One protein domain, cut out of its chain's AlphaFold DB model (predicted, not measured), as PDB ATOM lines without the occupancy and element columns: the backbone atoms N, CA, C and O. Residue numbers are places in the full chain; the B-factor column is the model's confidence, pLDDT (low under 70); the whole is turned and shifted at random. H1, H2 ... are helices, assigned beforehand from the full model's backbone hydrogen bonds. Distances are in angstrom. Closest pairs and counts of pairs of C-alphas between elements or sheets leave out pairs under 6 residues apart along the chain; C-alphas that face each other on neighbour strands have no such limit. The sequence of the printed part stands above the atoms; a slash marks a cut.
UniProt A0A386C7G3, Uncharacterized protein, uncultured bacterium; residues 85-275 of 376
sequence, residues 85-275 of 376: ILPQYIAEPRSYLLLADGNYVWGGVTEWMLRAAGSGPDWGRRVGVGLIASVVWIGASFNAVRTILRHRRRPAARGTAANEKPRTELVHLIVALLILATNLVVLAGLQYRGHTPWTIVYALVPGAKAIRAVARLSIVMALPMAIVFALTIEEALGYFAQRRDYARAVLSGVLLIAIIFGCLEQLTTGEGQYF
ATOM      1  N   ILE A  85      -0.949  39.660 -29.205       74.25
ATOM      2  CA  ILE A  85      -1.336  38.261 -29.390       74.25
ATOM      3  C   ILE A  85      -2.840  38.231 -29.647       74.25
ATOM      4  O   ILE A  85      -3.597  38.835 -28.893       74.25
ATOM      5  N   LEU A  86      -3.267  37.529 -30.698       78.56
ATOM      6  CA  LEU A  86      -4.673  37.397 -31.074       78.56
ATOM      7  C   LEU A  86      -5.179  35.995 -30.689       78.56
ATOM      8  O   LEU A  86      -4.867  35.037 -31.405       78.56
ATOM      9  N   PRO A  87      -5.948  35.843 -29.590       78.81
ATOM     10  CA  PRO A  87      -6.387  34.534 -29.088       78.81
ATOM     11  C   PRO A  87      -7.176  33.711 -30.112       78.81
ATOM     12  O   PRO A  87      -7.128  32.484 -30.110       78.81
ATOM     13  N   GLN A  88      -7.872  34.379 -31.035       79.62
ATOM     14  CA  GLN A  88      -8.642  33.725 -32.090       79.62
ATOM     15  C   GLN A  88      -7.782  32.933 -33.085       79.62
ATOM     16  O   GLN A  88      -8.316  32.034 -33.722       79.62
ATOM     17  N   TYR A  89      -6.477  33.220 -33.183       84.88
ATOM     18  CA  TYR A  89      -5.542  32.481 -34.038       84.88
ATOM     19  C   TYR A  89      -4.615  31.519 -33.276       84.88
ATOM     20  O   TYR A  89      -3.568  31.107 -33.798       84.88
ATOM     21  N   ILE A  90      -4.965  31.177 -32.038       88.88
ATOM     22  CA  ILE A  90      -4.259  30.179 -31.235       88.88
ATOM     23  C   ILE A  90      -5.145  28.943 -31.122       88.88
ATOM     24  O   ILE A  90      -6.334  29.036 -30.822       88.88
ATOM     25  N   ALA A  91      -4.566  27.774 -31.375       89.25
ATOM     26  CA  ALA A  91      -5.302  26.521 -31.326       89.25
ATOM     27  C   ALA A  91      -5.621  26.128 -29.875       89.25
ATOM     28  O   ALA A  91      -4.789  26.271 -28.978       89.25
ATOM     29  N   GLU A  92      -6.817  25.599 -29.641       88.94
ATOM     30  CA  GLU A  92      -7.165  24.916 -28.391       88.94
ATOM     31  C   GLU A  92      -6.834  23.418 -28.514       88.94
ATOM     32  O   GLU A  92      -6.704  22.913 -29.629       88.94
ATOM     33  N   PRO A  93      -6.754  22.646 -27.415       88.12
ATOM     34  CA  PRO A  93      -6.531  21.201 -27.505       88.12
ATOM     35  C   PRO A  93      -7.539  20.488 -28.418       88.12
ATOM     36  O   PRO A  93      -7.158  19.648 -29.227       88.12
ATOM     37  N   ARG A  94      -8.820  20.884 -28.359       85.94
ATOM     38  CA  ARG A  94      -9.864  20.336 -29.239       85.94
ATOM     39  C   ARG A  94      -9.636  20.654 -30.717       85.94
ATOM     40  O   ARG A  94     -10.065  19.880 -31.559       85.94
ATOM     41  N   SER A  95      -8.925  21.736 -31.042       88.00
ATOM     42  CA  SER A  95      -8.680  22.159 -32.426       88.00
ATOM     43  C   SER A  95      -7.930  21.125 -33.257       88.00
ATOM     44  O   SER A  95      -8.095  21.073 -34.471       88.00
ATOM     45  N   TYR A  96      -7.132  20.275 -32.611       87.94
ATOM     46  CA  TYR A  96      -6.400  19.191 -33.265       87.94
ATOM     47  C   TYR A  96      -7.304  18.021 -33.683       87.94
ATOM     48  O   TYR A  96      -6.904  17.223 -34.526       87.94
ATOM     49  N   LEU A  97      -8.522  17.944 -33.142       85.38
ATOM     50  CA  LEU A  97      -9.536  16.949 -33.507       85.38
ATOM     51  C   LEU A  97     -10.582  17.502 -34.484       85.38
ATOM     52  O   LEU A  97     -11.320  16.729 -35.081       85.38
ATOM     53  N   LEU A  98     -10.654  18.827 -34.641       87.94
ATOM     54  CA  LEU A  98     -11.596  19.498 -35.537       87.94
ATOM     55  C   LEU A  98     -11.014  19.548 -36.952       87.94
ATOM     56  O   LEU A  98     -10.037  20.263 -37.190       87.94
ATOM     57  N   LEU A  99     -11.605  18.782 -37.871       88.25
ATOM     58  CA  LEU A  99     -11.237  18.766 -39.290       88.25
ATOM     59  C   LEU A  99     -12.053  19.797 -40.081       88.25
ATOM     60  O   LEU A  99     -12.829  20.558 -39.515       88.25
ATOM     61  N   ALA A 100     -11.826  19.903 -41.388       83.06
ATOM     62  CA  ALA A 100     -12.614  20.796 -42.237       83.06
ATOM     63  C   ALA A 100     -14.079  20.323 -42.348       83.06
ATOM     64  O   ALA A 100     -14.337  19.123 -42.272       83.06
ATOM     65  N   ASP A 101     -15.020  21.244 -42.595       79.31
ATOM     66  CA  ASP A 101     -16.450  20.909 -42.766       79.31
ATOM     67  C   ASP A 101     -16.663  19.908 -43.911       79.31
ATOM     68  O   ASP A 101     -17.416  18.951 -43.777       79.31
ATOM     69  N   GLY A 102     -15.904  20.061 -44.999       83.38
ATOM     70  CA  GLY A 102     -15.892  19.132 -46.126       83.38
ATOM     71  C   GLY A 102     -15.107  17.838 -45.882       83.38
ATOM     72  O   GLY A 102     -14.706  17.199 -46.848       83.38
ATOM     73  N   ASN A 103     -14.766  17.461 -44.649       90.38
ATOM     74  CA  ASN A 103     -14.088  16.191 -44.372       90.38
ATOM     75  C   ASN A 103     -15.082  15.019 -44.379       90.38
ATOM     76  O   ASN A 103     -16.107  15.075 -43.703       90.38
ATOM     77  N   TYR A 104     -14.757  13.929 -45.081       90.44
ATOM     78  CA  TYR A 104     -15.696  12.812 -45.265       90.44
ATOM     79  C   TYR A 104     -16.017  12.034 -43.984       90.44
ATOM     80  O   TYR A 104     -17.108  11.483 -43.865       90.44
ATOM     81  N   VAL A 105     -15.077  11.959 -43.037       91.88
ATOM     82  CA  VAL A 105     -15.227  11.144 -41.819       91.88
ATOM     83  C   VAL A 105     -15.706  11.999 -40.649       91.88
ATOM     84  O   VAL A 105     -16.611  11.613 -39.914       91.88
ATOM     85  N   TRP A 106     -15.106  13.177 -40.483       90.81
ATOM     86  CA  TRP A 106     -15.237  14.004 -39.285       90.81
ATOM     87  C   TRP A 106     -15.928  15.351 -39.526       90.81
ATOM     88  O   TRP A 106     -16.116  16.104 -38.567       90.81
ATOM     89  N   GLY A 107     -16.326  15.670 -40.764       87.75
ATOM     90  CA  GLY A 107     -16.935  16.958 -41.123       87.75
ATOM     91  C   GLY A 107     -18.206  17.254 -40.325       87.75
ATOM     92  O   GLY A 107     -18.266  18.247 -39.606       87.75
ATOM     93  N   GLY A 108     -19.171  16.326 -40.329       88.06
ATOM     94  CA  GLY A 108     -20.427  16.491 -39.583       88.06
ATOM     95  C   GLY A 108     -20.241  16.583 -38.061       88.06
ATOM     96  O   GLY A 108     -20.936  17.347 -37.392       88.06
ATOM     97  N   VAL A 109     -19.264  15.857 -37.502       87.62
ATOM     98  CA  VAL A 109     -18.921  15.948 -36.069       87.62
ATOM     99  C   VAL A 109     -18.314  17.311 -35.751       87.62
ATOM    100  O   VAL A 109     -18.709  17.945 -34.774       87.62
ATOM    101  N   THR A 110     -17.384  17.780 -36.584       87.38
ATOM    102  CA  THR A 110     -16.758  19.101 -36.442       87.38
ATOM    103  C   THR A 110     -17.820  20.194 -36.474       87.38
ATOM    104  O   THR A 110     -17.868  21.034 -35.572       87.38
ATOM    105  N   GLU A 111     -18.704  20.154 -37.467       84.75
ATOM    106  CA  GLU A 111     -19.782  21.123 -37.624       84.75
ATOM    107  C   GLU A 111     -20.704  21.142 -36.397       84.75
ATOM    108  O   GLU A 111     -20.986  22.207 -35.842       84.75
ATOM    109  N   TRP A 112     -21.120  19.968 -35.914       85.12
ATOM    110  CA  TRP A 112     -21.931  19.848 -34.704       85.12
ATOM    111  C   TRP A 112     -21.233  20.447 -33.471       85.12
ATOM    112  O   TRP A 112     -21.840  21.238 -32.744       85.12
ATOM    113  N   MET A 113     -19.948  20.138 -33.256       82.31
ATOM    114  CA  MET A 113     -19.175  20.662 -32.121       82.31
ATOM    115  C   MET A 113     -19.001  22.182 -32.184       82.31
ATOM    116  O   MET A 113     -19.045  22.848 -31.148       82.31
ATOM    117  N   LEU A 114     -18.795  22.739 -33.379       79.56
ATOM    118  CA  LEU A 114     -18.648  24.180 -33.573       79.56
ATOM    119  C   LEU A 114     -19.972  24.916 -33.368       79.56
ATOM    120  O   LEU A 114     -19.993  25.909 -32.645       79.56
ATOM    121  N   ARG A 115     -21.085  24.396 -33.905       79.94
ATOM    122  CA  ARG A 115     -22.428  24.946 -33.649       79.94
ATOM    123  C   ARG A 115     -22.749  24.950 -32.151       79.94
ATOM    124  O   ARG A 115     -23.223  25.957 -31.632       79.94
ATOM    125  N   ALA A 116     -22.428  23.865 -31.441       79.06
ATOM    126  CA  ALA A 116     -22.629  23.759 -29.994       79.06
ATOM    127  C   ALA A 116     -21.739  24.718 -29.177       79.06
ATOM    128  O   ALA A 116     -22.126  25.148 -28.093       79.06
ATOM    129  N   ALA A 117     -20.554  25.070 -29.686       71.69
ATOM    130  CA  ALA A 117     -19.619  25.990 -29.034       71.69
ATOM    131  C   ALA A 117     -19.935  27.484 -29.270       71.69
ATOM    132  O   ALA A 117     -19.244  28.337 -28.707       71.69
ATOM    133  N   GLY A 118     -20.959  27.796 -30.072       65.88
ATOM    134  CA  GLY A 118     -21.348  29.155 -30.447       65.88
ATOM    135  C   GLY A 118     -20.587  29.709 -31.660       65.88
ATOM    136  O   GLY A 118     -19.502  29.253 -32.016       65.88
ATOM    137  N   SER A 119     -21.163  30.736 -32.291       55.66
ATOM    138  CA  SER A 119     -20.735  31.369 -33.551       55.66
ATOM    139  C   SER A 119     -19.517  32.300 -33.413       55.66
ATOM    140  O   SER A 119     -19.510  33.435 -33.885       55.66
ATOM    141  N   GLY A 120     -18.456  31.842 -32.748       59.59
ATOM    142  CA  GLY A 120     -17.174  32.545 -32.774       59.59
ATOM    143  C   GLY A 120     -16.437  32.305 -34.101       59.59
ATOM    144  O   GLY A 120     -16.474  31.182 -34.602       59.59
ATOM    145  N   PRO A 121     -15.723  33.297 -34.665       60.19
ATOM    146  CA  PRO A 121     -14.939  33.094 -35.882       60.19
ATOM    147  C   PRO A 121     -13.874  31.995 -35.704       60.19
ATOM    148  O   PRO A 121     -13.078  32.022 -34.762       60.19
ATOM    149  N   ASP A 122     -13.846  31.032 -36.629       67.81
ATOM    150  CA  ASP A 122     -12.970  29.848 -36.610       67.81
ATOM    151  C   ASP A 122     -11.606  30.117 -37.266       67.81
ATOM    152  O   ASP A 122     -11.161  29.452 -38.203       67.81
ATOM    153  N   TRP A 123     -10.928  31.172 -36.831       70.81
ATOM    154  CA  TRP A 123      -9.694  31.611 -37.479       70.81
ATOM    155  C   TRP A 123      -8.476  30.817 -37.002       70.81
ATOM    156  O   TRP A 123      -7.531  31.372 -36.458       70.81
ATOM    157  N   GLY A 124      -8.471  29.509 -37.260       67.44
ATOM    158  CA  GLY A 124      -7.389  28.600 -36.875       67.44
ATOM    159  C   GLY A 124      -7.737  27.680 -35.708       67.44
ATOM    160  O   GLY A 124      -6.823  27.193 -35.040       67.44
ATOM    161  N   ARG A 125      -9.033  27.430 -35.456       74.38
ATOM    162  CA  ARG A 125      -9.476  26.404 -34.498       74.38
ATOM    163  C   ARG A 125      -9.726  25.051 -35.168       74.38
ATOM    164  O   ARG A 125      -9.882  24.079 -34.439       74.38
ATOM    165  N   ARG A 126      -9.675  24.959 -36.498       83.94
ATOM    166  CA  ARG A 126      -9.575  23.699 -37.256       83.94
ATOM    167  C   ARG A 126      -8.124  23.431 -37.631       83.94
ATOM    168  O   ARG A 126      -7.626  23.951 -38.627       83.94
ATOM    169  N   VAL A 127      -7.426  22.675 -36.790       86.94
ATOM    170  CA  VAL A 127      -6.068  22.192 -37.081       86.94
ATOM    171  C   VAL A 127      -6.117  20.772 -37.631       86.94
ATOM    172  O   VAL A 127      -5.381  20.481 -38.563       86.94
ATOM    173  N   GLY A 128      -6.990  19.930 -37.068       84.75
ATOM    174  CA  GLY A 128      -7.401  18.648 -37.638       84.75
ATOM    175  C   GLY A 128      -6.259  17.721 -38.041       84.75
ATOM    176  O   GLY A 128      -5.958  17.596 -39.219       84.75
ATOM    177  N   VAL A 129      -5.648  17.035 -37.075       87.69
ATOM    178  CA  VAL A 129      -4.609  16.026 -37.352       87.69
ATOM    179  C   VAL A 129      -5.215  14.629 -37.543       87.69
ATOM    180  O   VAL A 129      -4.592  13.783 -38.171       87.69
ATOM    181  N   GLY A 130      -6.447  14.403 -37.076       89.31
ATOM    182  CA  GLY A 130      -7.149  13.116 -37.177       89.31
ATOM    183  C   GLY A 130      -7.003  12.250 -35.923       89.31
ATOM    184  O   GLY A 130      -6.115  12.469 -35.089       89.31
ATOM    185  N   LEU A 131      -7.908  11.287 -35.743       90.88
ATOM    186  CA  LEU A 131      -7.971  10.440 -34.552       90.88
ATOM    187  C   LEU A 131      -6.814   9.441 -34.523       90.88
ATOM    188  O   LEU A 131      -6.159   9.306 -33.487       90.88
ATOM    189  N   ILE A 132      -6.536   8.762 -35.642       92.88
ATOM    190  CA  ILE A 132      -5.467   7.754 -35.699       92.88
ATOM    191  C   ILE A 132      -4.121   8.419 -35.474       92.88
ATOM    192  O   ILE A 132      -3.359   7.989 -34.607       92.88
ATOM    193  N   ALA A 133      -3.859   9.510 -36.191       92.81
ATOM    194  CA  ALA A 133      -2.632  10.273 -36.023       92.81
ATOM    195  C   ALA A 133      -2.473  10.786 -34.580       92.81
ATOM    196  O   ALA A 133      -1.383  10.690 -34.014       92.81
ATOM    197  N   SER A 134      -3.558  11.246 -33.938       93.19
ATOM    198  CA  SER A 134      -3.535  11.672 -32.531       93.19
ATOM    199  C   SER A 134      -3.197  10.525 -31.574       93.19
ATOM    200  O   SER A 134      -2.330  10.679 -30.712       93.19
ATOM    201  N   VAL A 135      -3.835   9.359 -31.724       93.94
ATOM    202  CA  VAL A 135      -3.585   8.180 -30.874       93.94
ATOM    203  C   VAL A 135      -2.150   7.678 -31.039       93.94
ATOM    204  O   VAL A 135      -1.460   7.447 -30.041       93.94
ATOM    205  N   VAL A 136      -1.673   7.562 -32.283       94.81
ATOM    206  CA  VAL A 136      -0.294   7.155 -32.587       94.81
ATOM    207  C   VAL A 136       0.698   8.149 -31.987       94.81
ATOM    208  O   VAL A 136       1.654   7.740 -31.327       94.81
ATOM    209  N   TRP A 137       0.452   9.452 -32.137       96.38
ATOM    210  CA  TRP A 137       1.330  10.490 -31.604       96.38
ATOM    211  C   TRP A 137       1.392  10.491 -30.071       96.38
ATOM    212  O   TRP A 137       2.472  10.631 -29.489       96.38
ATOM    213  N   ILE A 138       0.260  10.277 -29.393       95.88
ATOM    214  CA  ILE A 138       0.208  10.132 -27.931       95.88
ATOM    215  C   ILE A 138       1.026   8.909 -27.486       95.88
ATOM    216  O   ILE A 138       1.861   9.019 -26.585       95.88
ATOM    217  N   GLY A 139       0.849   7.760 -28.147       96.62
ATOM    218  CA  GLY A 139       1.631   6.550 -27.874       96.62
ATOM    219  C   GLY A 139       3.137   6.761 -28.073       96.62
ATOM    220  O   GLY A 139       3.937   6.439 -27.187       96.62
ATOM    221  N   ALA A 140       3.522   7.381 -29.192       97.06
ATOM    222  CA  ALA A 140       4.905   7.740 -29.495       97.06
ATOM    223  C   ALA A 140       5.489   8.702 -28.447       97.06
ATOM    224  O   ALA A 140       6.632   8.538 -28.022       97.06
ATOM    225  N   SER A 141       4.689   9.647 -27.949       97.75
ATOM    226  CA  SER A 141       5.083  10.589 -26.895       97.75
ATOM    227  C   SER A 141       5.388   9.889 -25.569       97.75
ATOM    228  O   SER A 141       6.413  10.171 -24.943       97.75
ATOM    229  N   PHE A 142       4.559   8.926 -25.153       97.31
ATOM    230  CA  PHE A 142       4.838   8.123 -23.958       97.31
ATOM    231  C   PHE A 142       6.114   7.283 -24.114       97.31
ATOM    232  O   PHE A 142       6.930   7.215 -23.187       97.31
ATOM    233  N   ASN A 143       6.322   6.677 -25.287       95.56
ATOM    234  CA  ASN A 143       7.538   5.918 -25.575       95.56
ATOM    235  C   ASN A 143       8.784   6.825 -25.578       95.56
ATOM    236  O   ASN A 143       9.794   6.494 -24.952       95.56
ATOM    237  N   ALA A 144       8.695   8.015 -26.174       96.81
ATOM    238  CA  ALA A 144       9.771   8.999 -26.191       96.81
ATOM    239  C   ALA A 144      10.210   9.394 -24.772       96.81
ATOM    240  O   ALA A 144      11.397   9.322 -24.444       96.81
ATOM    241  N   VAL A 145       9.259   9.719 -23.889       95.62
ATOM    242  CA  VAL A 145       9.552  10.044 -22.481       95.62
ATOM    243  C   VAL A 145      10.220   8.862 -21.777       95.62
ATOM    244  O   VAL A 145      11.255   9.033 -21.128       95.62
ATOM    245  N   ARG A 146       9.687   7.644 -21.934       94.69
ATOM    246  CA  ARG A 146      10.277   6.426 -21.355       94.69
ATOM    247  C   ARG A 146      11.710   6.210 -21.845       94.69
ATOM    248  O   ARG A 146      12.581   5.878 -21.040       94.69
ATOM    249  N   THR A 147      11.965   6.412 -23.132       93.38
ATOM    250  CA  THR A 147      13.284   6.258 -23.758       93.38
ATOM    251  C   THR A 147      14.278   7.289 -23.230       93.38
ATOM    252  O   THR A 147      15.379   6.914 -22.821       93.38
ATOM    253  N   ILE A 148      13.885   8.560 -23.124       93.31
ATOM    254  CA  ILE A 148      14.735   9.623 -22.567       93.31
ATOM    255  C   ILE A 148      15.046   9.359 -21.087       93.31
ATOM    256  O   ILE A 148      16.202   9.446 -20.669       93.31
ATOM    257  N   LEU A 149      14.044   8.988 -20.283       91.31
ATOM    258  CA  LEU A 149      14.233   8.689 -18.859       91.31
ATOM    259  C   LEU A 149      15.154   7.483 -18.638       91.31
ATOM    260  O   LEU A 149      15.995   7.515 -17.739       91.31
ATOM    261  N   ARG A 150      15.036   6.439 -19.467       89.69
ATOM    262  CA  ARG A 150      15.945   5.282 -19.447       89.69
ATOM    263  C   ARG A 150      17.389   5.699 -19.706       89.69
ATOM    264  O   ARG A 150      18.267   5.282 -18.959       89.69
ATOM    265  N   HIS A 151      17.627   6.554 -20.698       86.00
ATOM    266  CA  HIS A 151      18.971   7.044 -21.009       86.00
ATOM    267  C   HIS A 151      19.535   7.961 -19.916       86.00
ATOM    268  O   HIS A 151      20.726   7.895 -19.631       86.00
ATOM    269  N   ARG A 152      18.696   8.759 -19.240       83.81
ATOM    270  CA  ARG A 152      19.132   9.608 -18.114       83.81
ATOM    271  C   ARG A 152      19.455   8.832 -16.836       83.81
ATOM    272  O   ARG A 152      20.293   9.280 -16.065       83.81
ATOM    273  N   ARG A 153      18.777   7.708 -16.586       82.75
ATOM    274  CA  ARG A 153      18.980   6.879 -15.382       82.75
ATOM    275  C   ARG A 153      20.137   5.891 -15.504       82.75
ATOM    276  O   ARG A 153      20.536   5.322 -14.492       82.75
ATOM    277  N   ARG A 154      20.661   5.652 -16.711       73.12
ATOM    278  CA  ARG A 154      21.833   4.790 -16.894       73.12
ATOM    279  C   ARG A 154      23.037   5.481 -16.231       73.12
ATOM    280  O   ARG A 154      23.321   6.627 -16.582       73.12
ATOM    281  N   PRO A 155      23.725   4.838 -15.267       60.66
ATOM    282  CA  PRO A 155      24.932   5.413 -14.692       60.66
ATOM    283  C   PRO A 155      25.923   5.680 -15.824       60.66
ATOM    284  O   PRO A 155      26.093   4.839 -16.710       60.66
ATOM    285  N   ALA A 156      26.537   6.865 -15.822       54.53
ATOM    286  CA  ALA A 156      27.607   7.185 -16.754       54.53
ATOM    287  C   ALA A 156      28.712   6.147 -16.541       54.53
ATOM    288  O   ALA A 156      29.416   6.206 -15.534       54.53
ATOM    289  N   ALA A 157      28.807   5.156 -17.430       50.41
ATOM    290  CA  ALA A 157      29.844   4.143 -17.355       50.41
ATOM    291  C   ALA A 157      31.196   4.865 -17.427       50.41
ATOM    292  O   ALA A 157      31.594   5.387 -18.471       50.41
ATOM    293  N   ARG A 158      31.851   4.986 -16.268       42.56
ATOM    294  CA  ARG A 158      33.207   5.509 -16.141       42.56
ATOM    295  C   ARG A 158      34.141   4.479 -16.747       42.56
ATOM    296  O   ARG A 158      34.420   3.477 -16.105       42.56
ATOM    297  N   GLY A 159      34.640   4.790 -17.937       44.06
ATOM    298  CA  GLY A 159      35.758   4.086 -18.547       44.06
ATOM    299  C   GLY A 159      35.441   2.662 -19.005       44.06
ATOM    300  O   GLY A 159      34.540   1.994 -18.521       44.06
ATOM    301  N   THR A 160      36.223   2.211 -19.980       35.94
ATOM    302  CA  THR A 160      36.413   0.793 -20.316       35.94
ATOM    303  C   THR A 160      35.202   0.056 -20.894       35.94
ATOM    304  O   THR A 160      34.834  -1.010 -20.424       35.94
ATOM    305  N   ALA A 161      34.599   0.629 -21.936       38.84
ATOM    306  CA  ALA A 161      34.217  -0.057 -23.177       38.84
ATOM    307  C   ALA A 161      33.371   0.921 -24.000       38.84
ATOM    308  O   ALA A 161      32.147   0.951 -23.898       38.84
ATOM    309  N   ALA A 162      34.024   1.721 -24.844       40.72
ATOM    310  CA  ALA A 162      33.370   2.400 -25.961       40.72
ATOM    311  C   ALA A 162      32.969   1.370 -27.041       40.72
ATOM    312  O   ALA A 162      33.244   1.561 -28.219       40.72
ATOM    313  N   ASN A 163      32.366   0.250 -26.622       42.81
ATOM    314  CA  ASN A 163      31.710  -0.679 -27.522       42.81
ATOM    315  C   ASN A 163      30.530   0.079 -28.108       42.81
ATOM    316  O   ASN A 163      29.654   0.530 -27.366       42.81
ATOM    317  N   GLU A 164      30.596   0.272 -29.422       51.88
ATOM    318  CA  GLU A 164      29.564   0.807 -30.296       51.88
ATOM    319  C   GLU A 164      28.179   0.618 -29.679       51.88
ATOM    320  O   GLU A 164      27.627  -0.485 -29.656       51.88
ATOM    321  N   LYS A 165      27.610   1.703 -29.135       57.81
ATOM    322  CA  LYS A 165      26.182   1.687 -28.818       57.81
ATOM    323  C   LYS A 165      25.477   1.247 -30.095       57.81
ATOM    324  O   LYS A 165      25.794   1.818 -31.145       57.81
ATOM    325  N   PRO A 166      24.552   0.274 -30.040       70.88
ATOM    326  CA  PRO A 166      23.858  -0.163 -31.236       70.88
ATOM    327  C   PRO A 166      23.289   1.082 -31.906       70.88
ATOM    328  O   PRO A 166      22.553   1.833 -31.262       70.88
ATOM    329  N   ARG A 167      23.663   1.336 -33.165       77.75
ATOM    330  CA  ARG A 167      23.227   2.512 -33.942       77.75
ATOM    331  C   ARG A 167      21.722   2.755 -33.784       77.75
ATOM    332  O   ARG A 167      21.272   3.888 -33.662       77.75
ATOM    333  N   THR A 168      20.976   1.664 -33.677       81.56
ATOM    334  CA  THR A 168      19.554   1.583 -33.366       81.56
ATOM    335  C   THR A 168      19.143   2.275 -32.056       81.56
ATOM    336  O   THR A 168      18.203   3.061 -32.082       81.56
ATOM    337  N   GLU A 169      19.804   2.057 -30.910       85.69
ATOM    338  CA  GLU A 169      19.436   2.725 -29.640       85.69
ATOM    339  C   GLU A 169      19.566   4.251 -29.749       85.69
ATOM    340  O   GLU A 169      18.712   4.999 -29.273       85.69
ATOM    341  N   LEU A 170      20.623   4.710 -30.420       86.94
ATOM    342  CA  LEU A 170      20.866   6.130 -30.625       86.94
ATOM    343  C   LEU A 170      19.817   6.768 -31.543       86.94
ATOM    344  O   LEU A 170      19.349   7.869 -31.257       86.94
ATOM    345  N   VAL A 171      19.431   6.083 -32.623       89.25
ATOM    346  CA  VAL A 171      18.362   6.547 -33.519       89.25
ATOM    347  C   VAL A 171      17.061   6.728 -32.737       89.25
ATOM    348  O   VAL A 171      16.481   7.810 -32.793       89.25
ATOM    349  N   HIS A 172      16.659   5.749 -31.919       91.75
ATOM    350  CA  HIS A 172      15.466   5.879 -31.073       91.75
ATOM    351  C   HIS A 172      15.564   7.057 -30.094       91.75
ATOM    352  O   HIS A 172      14.570   7.739 -29.848       91.75
ATOM    353  N   LEU A 173      16.750   7.337 -29.539       93.94
ATOM    354  CA  LEU A 173      16.948   8.496 -28.669       93.94
ATOM    355  C   LEU A 173      16.797   9.823 -29.430       93.94
ATOM    356  O   LEU A 173      16.144  10.736 -28.929       93.94
ATOM    357  N   ILE A 174      17.363   9.936 -30.634       94.06
ATOM    358  CA  ILE A 174      17.219  11.130 -31.482       94.06
ATOM    359  C   ILE A 174      15.745  11.340 -31.853       94.06
ATOM    360  O   ILE A 174      15.234  12.449 -31.709       94.06
ATOM    361  N   VAL A 175      15.044  10.274 -32.249       95.88
ATOM    362  CA  VAL A 175      13.604  10.307 -32.547       95.88
ATOM    363  C   VAL A 175      12.796  10.708 -31.310       95.88
ATOM    364  O   VAL A 175      11.902  11.546 -31.402       95.88
ATOM    365  N   ALA A 176      13.139  10.199 -30.123       97.19
ATOM    366  CA  ALA A 176      12.482  10.586 -28.877       97.19
ATOM    367  C   ALA A 176      12.661  12.079 -28.550       97.19
ATOM    368  O   ALA A 176      11.717  12.732 -28.100       97.19
ATOM    369  N   LEU A 177      13.850  12.643 -28.790       97.25
ATOM    370  CA  LEU A 177      14.099  14.078 -28.613       97.25
ATOM    371  C   LEU A 177      13.368  14.925 -29.657       97.25
ATOM    372  O   LEU A 177      12.865  15.992 -29.315       97.25
ATOM    373  N   LEU A 178      13.262  14.433 -30.891       97.81
ATOM    374  CA  LEU A 178      12.457  15.039 -31.947       97.81
ATOM    375  C   LEU A 178      10.977  15.101 -31.548       97.81
ATOM    376  O   LEU A 178      10.378  16.172 -31.618       97.81
ATOM    377  N   ILE A 179      10.409  13.999 -31.049       98.25
ATOM    378  CA  ILE A 179       9.030  13.952 -30.535       98.25
ATOM    379  C   ILE A 179       8.856  14.933 -29.371       98.25
ATOM    380  O   ILE A 179       7.885  15.687 -29.338       98.25
ATOM    381  N   LEU A 180       9.807  14.971 -28.430       98.06
ATOM    382  CA  LEU A 180       9.758  15.900 -27.301       98.06
ATOM    383  C   LEU A 180       9.801  17.365 -27.762       98.06
ATOM    384  O   LEU A 180       9.002  18.164 -27.280       98.06
ATOM    385  N   ALA A 181      10.685  17.717 -28.699       98.19
ATOM    386  CA  ALA A 181      10.764  19.063 -29.263       98.19
ATOM    387  C   ALA A 181       9.436  19.464 -29.919       98.19
ATOM    388  O   ALA A 181       8.891  20.523 -29.614       98.19
ATOM    389  N   THR A 182       8.877  18.589 -30.758       97.94
ATOM    390  CA  THR A 182       7.585  18.810 -31.418       97.94
ATOM    391  C   THR A 182       6.458  18.990 -30.399       97.94
ATOM    392  O   THR A 182       5.698  19.951 -30.496       97.94
ATOM    393  N   ASN A 183       6.391  18.147 -29.365       97.25
ATOM    394  CA  ASN A 183       5.408  18.280 -28.286       97.25
ATOM    395  C   ASN A 183       5.529  19.613 -27.551       97.25
ATOM    396  O   ASN A 183       4.520  20.265 -27.308       97.25
ATOM    397  N   LEU A 184       6.743  20.039 -27.209       96.81
ATOM    398  CA  LEU A 184       6.952  21.315 -26.529       96.81
ATOM    399  C   LEU A 184       6.527  22.505 -27.400       96.81
ATOM    400  O   LEU A 184       5.914  23.430 -26.874       96.81
ATOM    401  N   VAL A 185       6.790  22.478 -28.712       96.38
ATOM    402  CA  VAL A 185       6.328  23.528 -29.638       96.38
ATOM    403  C   VAL A 185       4.802  23.539 -29.744       96.38
ATOM    404  O   VAL A 185       4.197  24.605 -29.627       96.38
ATOM    405  N   VAL A 186       4.177  22.370 -29.914       94.75
ATOM    406  CA  VAL A 186       2.713  22.236 -29.969       94.75
ATOM    407  C   VAL A 186       2.083  22.757 -28.679       94.75
ATOM    408  O   VAL A 186       1.221  23.628 -28.740       94.75
ATOM    409  N   LEU A 187       2.556  22.302 -27.516       94.56
ATOM    410  CA  LEU A 187       2.060  22.739 -26.208       94.56
ATOM    411  C   LEU A 187       2.274  24.240 -25.976       94.56
ATOM    412  O   LEU A 187       1.392  24.904 -25.434       94.56
ATOM    413  N   ALA A 188       3.412  24.793 -26.406       93.56
ATOM    414  CA  ALA A 188       3.682  26.222 -26.290       93.56
ATOM    415  C   ALA A 188       2.705  27.065 -27.121       93.56
ATOM    416  O   ALA A 188       2.344  28.166 -26.705       93.56
ATOM    417  N   GLY A 189       2.276  26.558 -28.277       92.00
ATOM    418  CA  GLY A 189       1.330  27.232 -29.163       92.00
ATOM    419  C   GLY A 189      -0.142  26.893 -28.929       92.00
ATOM    420  O   GLY A 189      -0.978  27.284 -29.744       92.00
ATOM    421  N   LEU A 190      -0.468  26.186 -27.843       91.94
ATOM    422  CA  LEU A 190      -1.846  25.971 -27.413       91.94
ATOM    423  C   LEU A 190      -2.348  27.127 -26.543       91.94
ATOM    424  O   LEU A 190      -1.585  27.811 -25.852       91.94
ATOM    425  N   GLN A 191      -3.664  27.312 -26.550       90.00
ATOM    426  CA  GLN A 191      -4.367  28.105 -25.552       90.00
ATOM    427  C   GLN A 191      -5.257  27.234 -24.666       90.00
ATOM    428  O   GLN A 191      -5.881  26.271 -25.112       90.00
ATOM    429  N   TYR A 192      -5.345  27.624 -23.401       87.62
ATOM    430  CA  TYR A 192      -6.144  26.992 -22.365       87.62
ATOM    431  C   TYR A 192      -6.948  28.078 -21.661       87.62
ATOM    432  O   TYR A 192      -6.385  28.915 -20.957       87.62
ATOM    433  N   ARG A 193      -8.272  28.079 -21.861       84.06
ATOM    434  CA  ARG A 193      -9.196  29.047 -21.236       84.06
ATOM    435  C   ARG A 193      -8.760  30.514 -21.431       84.06
ATOM    436  O   ARG A 193      -8.816  31.304 -20.500       84.06
ATOM    437  N   GLY A 194      -8.280  30.857 -22.627       80.56
ATOM    438  CA  GLY A 194      -7.815  32.210 -22.968       80.56
ATOM    439  C   GLY A 194      -6.375  32.540 -22.550       80.56
ATOM    440  O   GLY A 194      -5.867  33.595 -22.920       80.56
ATOM    441  N   HIS A 195      -5.684  31.646 -21.840       88.06
ATOM    442  CA  HIS A 195      -4.264  31.789 -21.520       88.06
ATOM    443  C   HIS A 195      -3.406  30.949 -22.462       88.06
ATOM    444  O   HIS A 195      -3.789  29.845 -22.840       88.06
ATOM    445  N   THR A 196      -2.219  31.433 -22.817       90.88
ATOM    446  CA  THR A 196      -1.295  30.694 -23.684       90.88
ATOM    447  C   THR A 196       0.160  30.858 -23.226       90.88
ATOM    448  O   THR A 196       0.589  31.988 -22.950       90.88
ATOM    449  N   PRO A 197       0.956  29.768 -23.176       92.75
ATOM    450  CA  PRO A 197       2.402  29.853 -22.954       92.75
ATOM    451  C   PRO A 197       3.127  30.637 -24.051       92.75
ATOM    452  O   PRO A 197       4.233  31.134 -23.832       92.75
ATOM    453  N   TRP A 198       2.494  30.810 -25.216       92.81
ATOM    454  CA  TRP A 198       3.025  31.598 -26.320       92.81
ATOM    455  C   TRP A 198       3.337  33.046 -25.934       92.81
ATOM    456  O   TRP A 198       4.192  33.671 -26.552       92.81
ATOM    457  N   THR A 199       2.706  33.581 -24.886       92.12
ATOM    458  CA  THR A 199       3.051  34.894 -24.308       92.12
ATOM    459  C   THR A 199       4.533  35.019 -23.955       92.12
ATOM    460  O   THR A 199       5.141  36.059 -24.208       92.12
ATOM    461  N   ILE A 200       5.142  33.945 -23.450       92.81
ATOM    462  CA  ILE A 200       6.564  33.900 -23.106       92.81
ATOM    463  C   ILE A 200       7.409  33.934 -24.383       92.81
ATOM    464  O   ILE A 200       8.350  34.718 -24.490       92.81
ATOM    465  N   VAL A 201       7.037  33.130 -25.384       93.62
ATOM    466  CA  VAL A 201       7.720  33.088 -26.687       93.62
ATOM    467  C   VAL A 201       7.638  34.449 -27.384       93.62
ATOM    468  O   VAL A 201       8.647  34.956 -27.867       93.62
ATOM    469  N   TYR A 202       6.462  35.079 -27.363       91.81
ATOM    470  CA  TYR A 202       6.207  36.412 -27.910       91.81
ATOM    471  C   TYR A 202       7.089  37.495 -27.274       91.81
ATOM    472  O   TYR A 202       7.529  38.422 -27.960       91.81
ATOM    473  N   ALA A 203       7.344  37.388 -25.967       91.44
ATOM    474  CA  ALA A 203       8.159  38.343 -25.229       91.44
ATOM    475  C   ALA A 203       9.669  38.116 -25.418       91.44
ATOM    476  O   ALA A 203      10.408  39.091 -25.549       91.44
ATOM    477  N   LEU A 204      10.120  36.856 -25.430       93.56
ATOM    478  CA  LEU A 204      11.543  36.507 -25.336       93.56
ATOM    479  C   LEU A 204      12.213  36.190 -26.676       93.56
ATOM    480  O   LEU A 204      13.410  36.428 -26.818       93.56
ATOM    481  N   VAL A 205      11.487  35.629 -27.648       94.12
ATOM    482  CA  VAL A 205      12.103  35.108 -28.876       94.12
ATOM    483  C   VAL A 205      12.053  36.160 -29.992       94.12
ATOM    484  O   VAL A 205      10.964  36.607 -30.371       94.12
ATOM    485  N   PRO A 206      13.206  36.557 -30.567       90.56
ATOM    486  CA  PRO A 206      13.248  37.523 -31.660       90.56
ATOM    487  C   PRO A 206      12.356  37.112 -32.836       90.56
ATOM    488  O   PRO A 206      12.317  35.952 -33.238       90.56
ATOM    489  N   GLY A 207      11.620  38.073 -33.393       88.62
ATOM    490  CA  GLY A 207      10.701  37.840 -34.511       88.62
ATOM    491  C   GLY A 207       9.328  37.272 -34.127       88.62
ATOM    492  O   GLY A 207       8.395  37.420 -34.913       88.62
ATOM    493  N   ALA A 208       9.134  36.743 -32.909       90.56
ATOM    494  CA  ALA A 208       7.838  36.201 -32.476       90.56
ATOM    495  C   ALA A 208       6.710  37.250 -32.501       90.56
ATOM    496  O   ALA A 208       5.553  36.920 -32.756       90.56
ATOM    497  N   LYS A 209       7.043  38.536 -32.321       88.25
ATOM    498  CA  LYS A 209       6.079  39.650 -32.370       88.25
ATOM    499  C   LYS A 209       5.418  39.850 -33.740       88.25
ATOM    500  O   LYS A 209       4.366  40.485 -33.820       88.25
ATOM    501  N   ALA A 210       6.011  39.321 -34.814       86.25
ATOM    502  CA  ALA A 210       5.421  39.326 -36.154       86.25
ATOM    503  C   ALA A 210       4.395  38.189 -36.363       86.25
ATOM    504  O   ALA A 210       3.659  38.182 -37.358       86.25
ATOM    505  N   ILE A 211       4.317  37.235 -35.431       88.00
ATOM    506  CA  ILE A 211       3.424  36.080 -35.506       88.00
ATOM    507  C   ILE A 211       2.103  36.410 -34.816       88.00
ATOM    508  O   ILE A 211       2.007  36.462 -33.595       88.00
ATOM    509  N   ARG A 212       1.063  36.593 -35.629       84.19
ATOM    510  CA  ARG A 212      -0.325  36.774 -35.195       84.19
ATOM    511  C   ARG A 212      -1.092  35.458 -35.148       84.19
ATOM    512  O   ARG A 212      -1.986  35.326 -34.328       84.19
ATOM    513  N   ALA A 213      -0.752  34.512 -36.034       87.06
ATOM    514  CA  ALA A 213      -1.463  33.247 -36.188       87.06
ATOM    515  C   ALA A 213      -0.602  32.044 -35.812       87.06
ATOM    516  O   ALA A 213       0.069  31.450 -36.657       87.06
ATOM    517  N   VAL A 214      -0.643  31.718 -34.521       91.19
ATOM    518  CA  VAL A 214       0.156  30.671 -33.877       91.19
ATOM    519  C   VAL A 214      -0.273  29.281 -34.335       91.19
ATOM    520  O   VAL A 214       0.583  28.428 -34.541       91.19
ATOM    521  N   ALA A 215      -1.566  29.074 -34.609       89.56
ATOM    522  CA  ALA A 215      -2.103  27.795 -35.080       89.56
ATOM    523  C   ALA A 215      -1.375  27.240 -36.322       89.56
ATOM    524  O   ALA A 215      -1.296  26.030 -36.492       89.56
ATOM    525  N   ARG A 216      -0.765  28.103 -37.149       90.12
ATOM    526  CA  ARG A 216       0.017  27.706 -38.335       90.12
ATOM    527  C   ARG A 216       1.297  26.931 -38.013       90.12
ATOM    528  O   ARG A 216       1.884  26.367 -38.933       90.12
ATOM    529  N   LEU A 217       1.722  26.867 -36.749       92.69
ATOM    530  CA  LEU A 217       2.810  25.977 -36.337       92.69
ATOM    531  C   LEU A 217       2.519  24.522 -36.718       92.69
ATOM    532  O   LEU A 217       3.454  23.782 -37.008       92.69
ATOM    533  N   SER A 218       1.242  24.119 -36.757       91.69
ATOM    534  CA  SER A 218       0.834  22.747 -37.077       91.69
ATOM    535  C   SER A 218       1.315  22.304 -38.457       91.69
ATOM    536  O   SER A 218       1.739  21.163 -38.611       91.69
ATOM    537  N   ILE A 219       1.354  23.225 -39.426       91.69
ATOM    538  CA  ILE A 219       1.860  22.980 -40.783       91.69
ATOM    539  C   ILE A 219       3.324  22.536 -40.728       91.69
ATOM    540  O   ILE A 219       3.723  21.595 -41.406       91.69
ATOM    541  N   VAL A 220       4.130  23.193 -39.892       95.12
ATOM    542  CA  VAL A 220       5.551  22.858 -39.739       95.12
ATOM    543  C   VAL A 220       5.720  21.575 -38.935       95.12
ATOM    544  O   VAL A 220       6.573  20.755 -39.264       95.12
ATOM    545  N   MET A 221       4.902  21.378 -37.897       95.50
ATOM    546  CA  MET A 221       4.961  20.183 -37.050       95.50
ATOM    547  C   MET A 221       4.467  18.920 -37.767       95.50
ATOM    548  O   MET A 221       4.865  17.822 -37.385       95.50
ATOM    549  N   ALA A 222       3.699  19.050 -38.851       93.88
ATOM    550  CA  ALA A 222       3.292  17.919 -39.679       93.88
ATOM    551  C   ALA A 222       4.492  17.129 -40.233       93.88
ATOM    552  O   ALA A 222       4.429  15.904 -40.311       93.88
ATOM    553  N   LEU A 223       5.614  17.793 -40.549       94.56
ATOM    554  CA  LEU A 223       6.821  17.130 -41.053       94.56
ATOM    555  C   LEU A 223       7.439  16.149 -40.034       94.56
ATOM    556  O   LEU A 223       7.547  14.963 -40.353       94.56
ATOM    557  N   PRO A 224       7.845  16.570 -38.817       96.06
ATOM    558  CA  PRO A 224       8.358  15.629 -37.827       96.06
ATOM    559  C   PRO A 224       7.315  14.581 -37.421       96.06
ATOM    560  O   PRO A 224       7.692  13.446 -37.140       96.06
ATOM    561  N   MET A 225       6.020  14.920 -37.431       95.56
ATOM    562  CA  MET A 225       4.954  13.945 -37.179       95.56
ATOM    563  C   MET A 225       4.915  12.846 -38.245       95.56
ATOM    564  O   MET A 225       4.927  11.669 -37.895       95.56
ATOM    565  N   ALA A 226       4.974  13.205 -39.530       95.12
ATOM    566  CA  ALA A 226       5.002  12.250 -40.636       95.12
ATOM    567  C   ALA A 226       6.220  11.312 -40.577       95.12
ATOM    568  O   ALA A 226       6.074  10.107 -40.780       95.12
ATOM    569  N   ILE A 227       7.405  11.838 -40.240       95.69
ATOM    570  CA  ILE A 227       8.620  11.023 -40.063       95.69
ATOM    571  C   ILE A 227       8.408   9.981 -38.959       95.69
ATOM    572  O   ILE A 227       8.686   8.801 -39.155       95.69
ATOM    573  N   VAL A 228       7.883  10.397 -37.804       96.50
ATOM    574  CA  VAL A 228       7.622   9.490 -36.676       96.50
ATOM    575  C   VAL A 228       6.552   8.460 -37.024       96.50
ATOM    576  O   VAL A 228       6.692   7.304 -36.638       96.50
ATOM    577  N   PHE A 229       5.505   8.834 -37.764       95.19
ATOM    578  CA  PHE A 229       4.490   7.883 -38.215       95.19
ATOM    579  C   PHE A 229       5.086   6.813 -39.129       95.19
ATOM    580  O   PHE A 229       4.850   5.630 -38.893       95.19
ATOM    581  N   ALA A 230       5.921   7.201 -40.098       95.25
ATOM    582  CA  ALA A 230       6.608   6.252 -40.971       95.25
ATOM    583  C   ALA A 230       7.496   5.278 -40.174       95.25
ATOM    584  O   ALA A 230       7.384   4.065 -40.345       95.25
ATOM    585  N   LEU A 231       8.300   5.798 -39.239       94.62
ATOM    586  CA  LEU A 231       9.161   4.979 -38.376       94.62
ATOM    587  C   LEU A 231       8.353   4.053 -37.457       94.62
ATOM    588  O   LEU A 231       8.706   2.893 -37.282       94.62
ATOM    589  N   THR A 232       7.236   4.533 -36.909       94.62
ATOM    590  CA  THR A 232       6.363   3.728 -36.038       94.62
ATOM    591  C   THR A 232       5.730   2.568 -36.812       94.62
ATOM    592  O   THR A 232       5.606   1.468 -36.277       94.62
ATOM    593  N   ILE A 233       5.345   2.791 -38.075       94.56
ATOM    594  CA  ILE A 233       4.830   1.739 -38.961       94.56
ATOM    595  C   ILE A 233       5.926   0.708 -39.251       94.56
ATOM    596  O   ILE A 233       5.676  -0.491 -39.131       94.56
ATOM    597  N   GLU A 234       7.138   1.155 -39.585       94.00
ATOM    598  CA  GLU A 234       8.280   0.269 -39.842       94.00
ATOM    599  C   GLU A 234       8.623  -0.589 -38.611       94.00
ATOM    600  O   GLU A 234       8.727  -1.814 -38.715       94.00
ATOM    601  N   GLU A 235       8.709   0.026 -37.429       91.81
ATOM    602  CA  GLU A 235       8.944  -0.674 -36.161       91.81
ATOM    603  C   GLU A 235       7.839  -1.695 -35.854       91.81
ATOM    604  O   GLU A 235       8.128  -2.826 -35.448       91.81
ATOM    605  N   ALA A 236       6.572  -1.332 -36.075       93.69
ATOM    606  CA  ALA A 236       5.439  -2.228 -35.867       93.69
ATOM    607  C   ALA A 236       5.507  -3.450 -36.795       93.69
ATOM    608  O   ALA A 236       5.374  -4.585 -36.330       93.69
ATOM    609  N   LEU A 237       5.780  -3.243 -38.087       93.88
ATOM    610  CA  LEU A 237       5.938  -4.328 -39.060       93.88
ATOM    611  C   LEU A 237       7.107  -5.253 -38.695       93.88
ATOM    612  O   LEU A 237       6.947  -6.476 -38.710       93.88
ATOM    613  N   GLY A 238       8.253  -4.690 -38.297       92.81
ATOM    614  CA  GLY A 238       9.407  -5.463 -37.834       92.81
ATOM    615  C   GLY A 238       9.098  -6.305 -36.593       92.81
ATOM    616  O   GLY A 238       9.496  -7.469 -36.508       92.81
ATOM    617  N   TYR A 239       8.323  -5.762 -35.653       92.81
ATOM    618  CA  TYR A 239       7.863  -6.492 -34.473       92.81
ATOM    619  C   TYR A 239       6.874  -7.615 -34.817       92.81
ATOM    620  O   TYR A 239       6.954  -8.710 -34.253       92.81
ATOM    621  N   PHE A 240       5.949  -7.382 -35.752       94.88
ATOM    622  CA  PHE A 240       4.980  -8.392 -36.186       94.88
ATOM    623  C   PHE A 240       5.635  -9.532 -36.962       94.88
ATOM    624  O   PHE A 240       5.200 -10.676 -36.831       94.88
ATOM    625  N   ALA A 241       6.707  -9.259 -37.710       92.62
ATOM    626  CA  ALA A 241       7.457 -10.274 -38.448       92.62
ATOM    627  C   ALA A 241       8.046 -11.372 -37.542       92.62
ATOM    628  O   ALA A 241       8.210 -12.504 -37.989       92.62
ATOM    629  N   GLN A 242       8.301 -11.064 -36.266       93.44
ATOM    630  CA  GLN A 242       8.814 -12.008 -35.264       93.44
ATOM    631  C   GLN A 242       7.713 -12.868 -34.613       93.44
ATOM    632  O   GLN A 242       7.994 -13.710 -33.757       93.44
ATOM    633  N   ARG A 243       6.438 -12.639 -34.951       93.38
ATOM    634  CA  ARG A 243       5.289 -13.363 -34.391       93.38
ATOM    635  C   ARG A 243       4.942 -14.594 -35.231       93.38
ATOM    636  O   ARG A 243       5.299 -14.689 -36.398       93.38
ATOM    637  N   ARG A 244       4.197 -15.533 -34.630       94.44
ATOM    638  CA  ARG A 244       3.629 -16.697 -35.340       94.44
ATOM    639  C   ARG A 244       2.767 -16.241 -36.518       94.44
ATOM    640  O   ARG A 244       2.105 -15.211 -36.405       94.44
ATOM    641  N   ASP A 245       2.702 -17.044 -37.580       93.44
ATOM    642  CA  ASP A 245       2.075 -16.664 -38.858       93.44
ATOM    643  C   ASP A 245       0.655 -16.103 -38.713       93.44
ATOM    644  O   ASP A 245       0.359 -15.044 -39.267       93.44
ATOM    645  N   TYR A 246      -0.200 -16.746 -37.909       94.56
ATOM    646  CA  TYR A 246      -1.561 -16.258 -37.654       94.56
ATOM    647  C   TYR A 246      -1.575 -14.892 -36.949       94.56
ATOM    648  O   TYR A 246      -2.239 -13.962 -37.396       94.56
ATOM    649  N   ALA A 247      -0.798 -14.737 -35.873       94.06
ATOM    650  CA  ALA A 247      -0.717 -13.476 -35.138       94.06
ATOM    651  C   ALA A 247      -0.116 -12.356 -36.002       94.06
ATOM    652  O   ALA A 247      -0.588 -11.224 -35.951       94.06
ATOM    653  N   ARG A 248       0.888 -12.673 -36.830       94.56
ATOM    654  CA  ARG A 248       1.470 -11.744 -37.805       94.56
ATOM    655  C   ARG A 248       0.421 -11.272 -38.809       94.56
ATOM    656  O   ARG A 248       0.324 -10.068 -39.036       94.56
ATOM    657  N   ALA A 249      -0.363 -12.189 -39.380       94.62
ATOM    658  CA  ALA A 249      -1.418 -11.855 -40.335       94.62
ATOM    659  C   ALA A 249      -2.484 -10.948 -39.706       94.62
ATOM    660  O   ALA A 249      -2.811  -9.907 -40.273       94.62
ATOM    661  N   VAL A 250      -2.959 -11.286 -38.503       96.62
ATOM    662  CA  VAL A 250      -3.961 -10.485 -37.782       96.62
ATOM    663  C   VAL A 250      -3.430  -9.087 -37.457       96.62
ATOM    664  O   VAL A 250      -4.081  -8.100 -37.786       96.62
ATOM    665  N   LEU A 251      -2.238  -8.973 -36.862       96.25
ATOM    666  CA  LEU A 251      -1.662  -7.675 -36.481       96.25
ATOM    667  C   LEU A 251      -1.368  -6.789 -37.697       96.25
ATOM    668  O   LEU A 251      -1.651  -5.592 -37.666       96.25
ATOM    669  N   SER A 252      -0.858  -7.377 -38.781       94.75
ATOM    670  CA  SER A 252      -0.609  -6.648 -40.031       94.75
ATOM    671  C   SER A 252      -1.917  -6.191 -40.682       94.75
ATOM    672  O   SER A 252      -1.990  -5.068 -41.171       94.75
ATOM    673  N   GLY A 253      -2.966  -7.020 -40.636       96.56
ATOM    674  CA  GLY A 253      -4.303  -6.657 -41.106       96.56
ATOM    675  C   GLY A 253      -4.909  -5.499 -40.311       96.56
ATOM    676  O   GLY A 253      -5.410  -4.547 -40.901       96.56
ATOM    677  N   VAL A 254      -4.795  -5.526 -38.979       96.31
ATOM    678  CA  VAL A 254      -5.247  -4.424 -38.111       96.31
ATOM    679  C   VAL A 254      -4.474  -3.137 -38.401       96.31
ATOM    680  O   VAL A 254      -5.086  -2.076 -38.520       96.31
ATOM    681  N   LEU A 255      -3.148  -3.215 -38.560       96.19
ATOM    682  CA  LEU A 255      -2.327  -2.056 -38.917       96.19
ATOM    683  C   LEU A 255      -2.728  -1.483 -40.281       96.19
ATOM    684  O   LEU A 255      -2.863  -0.271 -40.411       96.19
ATOM    685  N   LEU A 256      -2.965  -2.337 -41.278       96.44
ATOM    686  CA  LEU A 256      -3.417  -1.908 -42.599       96.44
ATOM    687  C   LEU A 256      -4.768  -1.189 -42.523       96.44
ATOM    688  O   LEU A 256      -4.914  -0.118 -43.105       96.44
ATOM    689  N   ILE A 257      -5.731  -1.728 -41.770       96.69
ATOM    690  CA  ILE A 257      -7.032  -1.079 -41.550       96.69
ATOM    691  C   ILE A 257      -6.844   0.285 -40.876       96.69
ATOM    692  O   ILE A 257      -7.452   1.261 -41.308       96.69
ATOM    693  N   ALA A 258      -5.982   0.376 -39.859       95.38
ATOM    694  CA  ALA A 258      -5.688   1.632 -39.177       95.38
ATOM    695  C   ALA A 258      -5.039   2.668 -40.110       95.38
ATOM    696  O   ALA A 258      -5.405   3.838 -40.053       95.38
ATOM    697  N   ILE A 259      -4.123   2.252 -40.994       95.12
ATOM    698  CA  ILE A 259      -3.508   3.128 -42.004       95.12
ATOM    699  C   ILE A 259      -4.556   3.594 -43.015       95.12
ATOM    700  O   ILE A 259      -4.645   4.787 -43.282       95.12
ATOM    701  N   ILE A 260      -5.374   2.680 -43.549       95.56
ATOM    702  CA  ILE A 260      -6.437   3.024 -44.501       95.56
ATOM    703  C   ILE A 260      -7.399   4.020 -43.862       95.56
ATOM    704  O   ILE A 260      -7.661   5.068 -44.444       95.56
ATOM    705  N   PHE A 261      -7.877   3.743 -42.650       94.88
ATOM    706  CA  PHE A 261      -8.753   4.659 -41.928       94.88
ATOM    707  C   PHE A 261      -8.063   6.002 -41.640       94.88
ATOM    708  O   PHE A 261      -8.669   7.047 -41.853       94.88
ATOM    709  N   GLY A 262      -6.785   5.985 -41.248       92.88
ATOM    710  CA  GLY A 262      -5.944   7.172 -41.060       92.88
ATOM    711  C   GLY A 262      -5.787   8.025 -42.326       92.88
ATOM    712  O   GLY A 262      -5.755   9.249 -42.252       92.88
ATOM    713  N   CYS A 263      -5.739   7.406 -43.504       92.50
ATOM    714  CA  CYS A 263      -5.751   8.120 -44.779       92.50
ATOM    715  C   CYS A 263      -7.150   8.663 -45.106       92.50
ATOM    716  O   CYS A 263      -7.276   9.807 -45.538       92.50
ATOM    717  N   LEU A 264      -8.198   7.865 -44.882       92.31
ATOM    718  CA  LEU A 264      -9.587   8.258 -45.137       92.31
ATOM    719  C   LEU A 264     -10.012   9.450 -44.272       92.31
ATOM    720  O   LEU A 264     -10.693  10.339 -44.773       92.31
ATOM    721  N   GLU A 265      -9.570   9.522 -43.011       92.12
ATOM    722  CA  GLU A 265      -9.862  10.671 -42.148       92.12
ATOM    723  C   GLU A 265      -9.231  11.979 -42.633       92.12
ATOM    724  O   GLU A 265      -9.684  13.032 -42.209       92.12
ATOM    725  N   GLN A 266      -8.243  11.952 -43.534       89.88
ATOM    726  CA  GLN A 266      -7.655  13.164 -44.122       89.88
ATOM    727  C   GLN A 266      -8.344  13.590 -45.427       89.88
ATOM    728  O   GLN A 266      -8.082  14.684 -45.929       89.88
ATOM    729  N   LEU A 267      -9.224  12.756 -45.992       90.31
ATOM    730  CA  LEU A 267      -9.898  13.074 -47.245       90.31
ATOM    731  C   LEU A 267     -10.954  14.162 -47.046       90.31
ATOM    732  O   LEU A 267     -11.785  14.115 -46.136       90.31
ATOM    733  N   THR A 268     -10.954  15.121 -47.963       87.94
ATOM    734  CA  THR A 268     -11.929  16.206 -48.015       87.94
ATOM    735  C   THR A 268     -12.574  16.281 -49.395       87.94
ATOM    736  O   THR A 268     -11.959  15.895 -50.385       87.94
ATOM    737  N   THR A 269     -13.802  16.794 -49.455       84.31
ATOM    738  CA  THR A 269     -14.568  17.072 -50.677       84.31
ATOM    739  C   THR A 269     -13.850  18.020 -51.637       84.31
ATOM    740  O   THR A 269     -14.235  18.114 -52.798       84.31
ATOM    741  N   GLY A 270     -12.814  18.731 -51.174       74.19
ATOM    742  CA  GLY A 270     -12.084  19.703 -51.984       74.19
ATOM    743  C   GLY A 270     -12.869  20.995 -52.211       74.19
ATOM    744  O   GLY A 270     -12.453  21.830 -53.015       74.19
ATOM    745  N   GLU A 271     -13.987  21.196 -51.506       68.81
ATOM    746  CA  GLU A 271     -14.697  22.473 -51.512       68.81
ATOM    747  C   GLU A 271     -13.745  23.611 -51.119       68.81
ATOM    748  O   GLU A 271     -13.034  23.548 -50.116       68.81
ATOM    749  N   GLY A 272     -13.670  24.639 -51.970       61.53
ATOM    750  CA  GLY A 272     -12.721  25.746 -51.824       61.53
ATOM    751  C   GLY A 272     -11.318  25.504 -52.402       61.53
ATOM    752  O   GLY A 272     -10.502  26.421 -52.376       61.53
ATOM    753  N   GLN A 273     -11.022  24.330 -52.975       65.62
ATOM    754  CA  GLN A 273      -9.733  24.037 -53.635       65.62
ATOM    755  C   GLN A 273      -9.744  24.261 -55.160       65.62
ATOM    756  O   GLN A 273      -8.788  23.923 -55.857       65.62
ATOM    757  N   TYR A 274     -10.799  24.873 -55.703       70.94
ATOM    758  CA  TYR A 274     -10.979  25.090 -57.142       70.94
ATOM    759  C   TYR A 274     -10.247  26.338 -57.663       70.94
ATOM    760  O   TYR A 274     -10.864  27.231 -58.243       70.94
ATOM    761  N   PHE A 275      -8.927  26.413 -57.490       81.62
ATOM    762  CA  PHE A 275      -8.121  27.466 -58.113       81.62
ATOM    763  C   PHE A 275      -7.627  27.021 -59.494       81.62
ATOM    764  O   PHE A 275      -7.030  25.958 -59.644       81.62
TER     765      PHE A 275
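Overview. This is residues 85 to 275 of the 376 residues of an uncharacterized protein of uncultured bacterium (UniProt A0A386C7G3). A long helix, H6, makes a hairpin with H7 that opens away from its turn; H4 lies beside part of H6, and H3 crosses H6 steeply, meeting H7 near its start and H4 farther on. H1, H2 and H5 are short, and residues 152 to 168 stick out as an arm. The printed part has 191 residues with seven named helices, H1 to H7 in chain order, and no named strand: all helix. It is loose, with a radius of gyration of the C-alphas of 20.2 A, and spans 63 by 49 by 32 A.

Along the chain. Find C-alpha 214 at (0.156, 30.671, -33.877); from there H6, residues 214 to 241, runs 41.8 A, with a kink of 39 degrees near residue 221. H7, residues 245 to 264, runs 28.2 A to C-alpha 264 at (-9.587, 8.258, -45.137). H3 is residues 131 to 153, 33.3 A, and H4 residues 167 to 188, 31.7 A. Look for H1 at residues 93 to 96, H2 at 107 to 116 and H5 at 198 to 204.

Arrangement. H6 touches H7 near the turn of their hairpin, C-alphas 240 and 248 closest at 5.1 A. H6 touches H4 at a shallow tilt of 31 degrees, opposite ways, C-alphas 221 and 182 closest at 6.4 A. H3 touches H6 about perpendicular at 77 degrees, C-alphas 136 and 229 closest at 7.4 A. H3 touches H4 at a steep tilt of 62 degrees, C-alphas 144 and 176 closest at 4.1 A. H3 also touches H7, C-alphas 132 and 262 closest at 5.4 A. H5 is close but not clearly touching H4; H1 and H2 touch no helix. In H2, H3, H4, H5 and H7 every O i to N i+4 pair is within hydrogen-bond range; in H6, 19 of 24.

Size, cuts and confidence. The C-alphas farthest apart, of Ser 119 and Thr 160, are 66.2 A apart. The printed part has no cut; the links H2 to H3 and H3 to H4 are long. Look for pLDDT under 70 at residues 118 to 122, 124, 155 to 165 and 271 to 273.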